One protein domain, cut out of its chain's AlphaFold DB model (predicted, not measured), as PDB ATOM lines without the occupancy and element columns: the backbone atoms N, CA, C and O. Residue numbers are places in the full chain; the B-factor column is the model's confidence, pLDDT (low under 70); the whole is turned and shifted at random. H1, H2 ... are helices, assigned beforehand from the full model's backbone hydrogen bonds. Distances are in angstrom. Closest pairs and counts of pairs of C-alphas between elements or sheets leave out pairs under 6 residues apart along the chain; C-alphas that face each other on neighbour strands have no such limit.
ATOM      1  N   VAL A  20      37.456 101.334  73.336       97.06
ATOM      2  CA  VAL A  20      36.441 100.292  73.127       97.06
ATOM      3  C   VAL A  20      35.818 100.523  71.751       97.06
ATOM      4  O   VAL A  20      35.857 101.648  71.252       97.06
ATOM      5  N   LEU A  21      35.215  99.495  71.160       96.44
ATOM      6  CA  LEU A  21      34.350  99.671  69.992       96.44
ATOM      7  C   LEU A  21      32.926  99.891  70.500       96.44
ATOM      8  O   LEU A  21      32.342  98.973  71.078       96.44
ATOM      9  N   THR A  22      32.370 101.094  70.353       95.44
ATOM     10  CA  THR A  22      30.994 101.331  70.812       95.44
ATOM     11  C   THR A  22      29.987 100.636  69.900       95.44
ATOM     12  O   THR A  22      30.312 100.193  68.795       95.44
ATOM     13  N   LYS A  23      28.741 100.526  70.368       93.88
ATOM     14  CA  LYS A  23      27.665  99.946  69.564       93.88
ATOM     15  C   LYS A  23      27.407 100.784  68.309       93.88
ATOM     16  O   LYS A  23      27.253 100.218  67.239       93.88
ATOM     17  N   GLU A  24      27.430 102.104  68.441       95.56
ATOM     18  CA  GLU A  24      27.196 103.052  67.352       95.56
ATOM     19  C   GLU A  24      28.314 102.979  66.307       95.56
ATOM     20  O   GLU A  24      28.029 102.934  65.116       95.56
ATOM     21  N   MET A  25      29.581 102.897  66.740       96.31
ATOM     22  CA  MET A  25      30.714 102.683  65.828       96.31
ATOM     23  C   MET A  25      30.547 101.379  65.047       96.31
ATOM     24  O   MET A  25      30.671 101.367  63.829       96.31
ATOM     25  N   TYR A  26      30.206 100.294  65.749       96.12
ATOM     26  CA  TYR A  26      29.983  98.996  65.123       96.12
ATOM     27  C   TYR A  26      28.820  99.017  64.122       96.12
ATOM     28  O   TYR A  26      28.921  98.402  63.067       96.12
ATOM     29  N   GLU A  27      27.722  99.707  64.435       95.62
ATOM     30  CA  GLU A  27      26.573  99.839  63.533       95.62
ATOM     31  C   GLU A  27      26.934 100.620  62.265       95.62
ATOM     32  O   GLU A  27      26.580 100.177  61.176       95.62
ATOM     33  N   VAL A  28      27.692 101.716  62.384       97.50
ATOM     34  CA  VAL A  28      28.186 102.478  61.223       97.50
ATOM     35  C   VAL A  28      29.108 101.620  60.356       97.50
ATOM     36  O   VAL A  28      28.875 101.495  59.157       97.50
ATOM     37  N   GLU A  29      30.113 100.980  60.957       96.56
ATOM     38  CA  GLU A  29      31.065 100.128  60.232       96.56
ATOM     39  C   GLU A  29      30.368  98.942  59.539       96.56
ATOM     40  O   GLU A  29      30.743  98.543  58.434       96.56
ATOM     41  N   LEU A  30      29.340  98.369  60.175       96.94
ATOM     42  CA  LEU A  30      28.575  97.258  59.616       96.94
ATOM     43  C   LEU A  30      27.683  97.696  58.447       96.94
ATOM     44  O   LEU A  30      27.627  96.988  57.440       96.94
ATOM     45  N   ASP A  31      27.024  98.852  58.561       97.38
ATOM     46  CA  ASP A  31      26.213  99.432  57.486       97.38
ATOM     47  C   ASP A  31      27.081  99.739  56.252       97.38
ATOM     48  O   ASP A  31      26.738  99.321  55.142       97.38
ATOM     49  N   GLU A  32      28.243 100.376  56.444       98.25
ATOM     50  CA  GLU A  32      29.209 100.649  55.369       98.25
ATOM     51  C   GLU A  32      29.706  99.355  54.706       98.25
ATOM     52  O   GLU A  32      29.818  99.263  53.479       98.25
ATOM     53  N   TYR A  33      29.967  98.315  55.505       98.12
ATOM     54  CA  TYR A  33      30.367  97.010  54.989       98.12
ATOM     55  C   TYR A  33      29.272  96.361  54.130       98.12
ATOM     56  O   TYR A  33      29.570  95.827  53.054       98.12
ATOM     57  N   TYR A  34      28.010  96.398  54.567       98.38
ATOM     58  CA  TYR A  34      26.897  95.859  53.783       98.38
ATOM     59  C   TYR A  34      26.682  96.636  52.487       98.38
ATOM     60  O   TYR A  34      26.544  96.014  51.430       98.38
ATOM     61  N   GLU A  35      26.754  97.966  52.523       98.19
ATOM     62  CA  GLU A  35      26.664  98.799  51.323       98.19
ATOM     63  C   GLU A  35      27.769  98.450  50.315       98.19
ATOM     64  O   GLU A  35      27.484  98.126  49.157       98.19
ATOM     65  N   ALA A  36      29.026  98.395  50.767       98.12
ATOM     66  CA  ALA A  36      30.166  98.038  49.923       98.12
ATOM     67  C   ALA A  36      30.027  96.635  49.301       98.12
ATOM     68  O   ALA A  36      30.480  96.381  48.179       98.12
ATOM     69  N   ARG A  37      29.376  95.705  50.008       97.75
ATOM     70  CA  ARG A  37      29.102  94.343  49.531       97.75
ATOM     71  C   ARG A  37      27.877  94.235  48.622       97.75
ATOM     72  O   ARG A  37      27.713  93.176  48.005       97.75
ATOM     73  N   ARG A  38      27.069  95.294  48.501       97.88
ATOM     74  CA  ARG A  38      25.714  95.276  47.920       97.88
ATOM     75  C   ARG A  38      24.807  94.278  48.638       97.88
ATOM     76  O   ARG A  38      24.213  93.396  48.022       97.88
ATOM     77  N   TRP A  39      24.794  94.352  49.960       97.88
ATOM     78  CA  TRP A  39      23.919  93.580  50.837       97.88
ATOM     79  C   TRP A  39      22.850  94.507  51.428       97.88
ATOM     80  O   TRP A  39      23.016  95.726  51.451       97.88
ATOM     81  N   SER A  40      21.734  93.937  51.878       97.06
ATOM     82  CA  SER A  40      20.709  94.667  52.621       97.06
ATOM     83  C   SER A  40      21.200  95.023  54.028       97.06
ATOM     84  O   SER A  40      22.196  94.474  54.510       97.06
ATOM     85  N   LYS A  41      20.473  95.906  54.725       96.00
ATOM     86  CA  LYS A  41      20.793  96.286  56.112       96.00
ATOM     87  C   LYS A  41      20.701  95.118  57.101       96.00
ATOM     88  O   LYS A  41      21.295  95.152  58.172       96.00
ATOM     89  N   GLU A  42      20.001  94.055  56.728       95.62
ATOM     90  CA  GLU A  42      19.886  92.811  57.487       95.62
ATOM     91  C   GLU A  42      21.065  91.854  57.234       95.62
ATOM     92  O   GLU A  42      21.123  90.778  57.826       95.62
ATOM     93  N   GLY A  43      22.016  92.233  56.373       96.31
ATOM     94  CA  GLY A  43      23.190  91.430  56.035       96.31
ATOM     95  C   GLY A  43      22.924  90.340  55.000       96.31
ATOM     96  O   GLY A  43      23.664  89.358  54.945       96.31
ATOM     97  N   ILE A  44      21.879  90.496  54.185       96.38
ATOM     98  CA  ILE A  44      21.504  89.530  53.148       96.38
ATOM     99  C   ILE A  44      22.003  90.047  51.790       96.38
ATOM    100  O   ILE A  44      21.703  91.191  51.441       96.38
ATOM    101  N   PRO A  45      22.757  89.261  50.997       97.44
ATOM    102  CA  PRO A  45      23.118  89.654  49.637       97.44
ATOM    103  C   PRO A  45      21.883  90.018  48.810       97.44
ATOM    104  O   PRO A  45      20.902  89.277  48.812       97.44
ATOM    105  N   THR A  46      21.916  91.143  48.091       96.75
ATOM    106  CA  THR A  46      20.800  91.491  47.201       96.75
ATOM    107  C   THR A  46      20.742  90.555  45.996       96.75
ATOM    108  O   THR A  46      21.740  89.930  45.628       96.75
ATOM    109  N   GLN A  47      19.584  90.502  45.335       95.56
ATOM    110  CA  GLN A  47      19.393  89.716  44.117       95.56
ATOM    111  C   GLN A  47      20.430  90.076  43.040       95.56
ATOM    112  O   GLN A  47      21.126  89.193  42.543       95.56
ATOM    113  N   ASP A  48      20.642  91.372  42.787       95.81
ATOM    114  CA  ASP A  48      21.675  91.866  41.869       95.81
ATOM    115  C   ASP A  48      23.074  91.336  42.222       95.81
ATOM    116  O   ASP A  48      23.888  91.038  41.344       95.81
ATOM    117  N   LYS A  49      23.387  91.222  43.522       96.81
ATOM    118  CA  LYS A  49      24.674  90.694  43.982       96.81
ATOM    119  C   LYS A  49      24.782  89.186  43.755       96.81
ATOM    120  O   LYS A  49      25.869  88.725  43.401       96.81
ATOM    121  N   LEU A  50      23.704  88.431  43.957       97.44
ATOM    122  CA  LEU A  50      23.657  86.991  43.685       97.44
ATOM    123  C   LEU A  50      23.798  86.704  42.189       97.44
ATOM    124  O   LEU A  50      24.616  85.869  41.811       97.44
ATOM    125  N   GLU A  51      23.089  87.444  41.339       96.50
ATOM    126  CA  GLU A  51      23.183  87.329  39.878       96.50
ATOM    127  C   GLU A  51      24.593  87.645  39.376       96.50
ATOM    128  O   GLU A  51      25.182  86.860  38.631       96.50
ATOM    129  N   ALA A  52      25.201  88.735  39.863       97.12
ATOM    130  CA  ALA A  52      26.577  89.102  39.522       97.12
ATOM    131  C   ALA A  52      27.615  88.034  39.918       97.12
ATOM    132  O   ALA A  52      28.724  88.027  39.386       97.12
ATOM    133  N   LEU A  53      27.276  87.154  40.866       97.12
ATOM    134  CA  LEU A  53      28.116  86.045  41.318       97.12
ATOM    135  C   LEU A  53      27.673  84.679  40.772       97.12
ATOM    136  O   LEU A  53      28.299  83.681  41.116       97.12
ATOM    137  N   SER A  54      26.639  84.619  39.926       97.25
ATOM    138  CA  SER A  54      26.051  83.363  39.429       97.25
ATOM    139  C   SER A  54      25.531  82.439  40.546       97.25
ATOM    140  O   SER A  54      25.690  81.222  40.481       97.25
ATOM    141  N   LEU A  55      24.930  83.023  41.591       96.44
ATOM    142  CA  LEU A  55      24.390  82.336  42.776       96.44
ATOM    143  C   LEU A  55      22.868  82.505  42.933       96.44
ATOM    144  O   LEU A  55      22.344  82.340  44.031       96.44
ATOM    145  N   GLN A  56      22.147  82.836  41.860       92.88
ATOM    146  CA  GLN A  56      20.703  83.123  41.883       92.88
ATOM    147  C   GLN A  56      19.806  81.975  42.393       92.88
ATOM    148  O   GLN A  56      18.645  82.212  42.714       92.88
ATOM    149  N   ASP A  57      20.330  80.750  42.493       92.81
ATOM    150  CA  ASP A  57      19.593  79.581  42.988       92.81
ATOM    151  C   ASP A  57      19.685  79.398  44.519       92.81
ATOM    152  O   ASP A  57      19.031  78.515  45.080       92.81
ATOM    153  N   ILE A  58      20.490  80.216  45.214       85.88
ATOM    154  CA  ILE A  58      20.605  80.203  46.680       85.88
ATOM    155  C   ILE A  58      19.450  81.012  47.290       85.88
ATOM    156  O   ILE A  58      19.222  82.157  46.906       85.88
ATOM    157  N   ARG A  59      18.732  80.405  48.247       64.69
ATOM    158  CA  ARG A  59      17.647  81.024  49.028       64.69
ATOM    159  C   ARG A  59      18.078  81.322  50.454       64.69
ATOM    160  O   ARG A  59      18.792  80.470  51.029       64.69
TER     161      ARG A  59
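What this domain is: This is residues 20 to 59 of the 59 residues of the protein "AFOR_C domain-containing protein" of marine sediment metagenome (UniProt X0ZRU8). A long straight helix, H1, runs along one part of a rod, and beyond its last residue a looped link, residues 38 to 46, leads to a short helix, H2, and a tail without a named element, residues 53 to 59. Residues 20 to 29, of which 23 to 29 belong to H1, stand free and stick out from the body. The printed part has 40 residues with two named helices, H1 then H2, and no named strand; the class is all helix. It is loose, with a radius of gyration of the C-alphas of 12.5 A, and spans 40 by 17 by 12 A.

Where its parts are: H1, residues 23 to 37, begins at C-alpha 23 (27.665, 99.946, 69.564) and is 20.9 A long from first to last C-alpha. H2, residues 47 to 52, is 8.5 A long and ends at C-alpha 52 (26.577, 89.102, 39.522).

How they stand to each other: H1 and H2 are close but not clearly touching; their closest C-alphas, those of Arg 37 and Lys 49, are 8.0 A apart. They run the same way at a steep tilt of 52 degrees. In H1 and H2 every O i to N i+4 pair is within hydrogen-bond range.

The domain as a whole: The C-alphas of Val 20 and Asp 57, the two farthest apart, are 40.3 A apart. The printed part has no cut, and the link of 9 residues from H1 to H2 is short. The mean pLDDT of the printed part is 95.5; residue 59, the chain's last, is under 70.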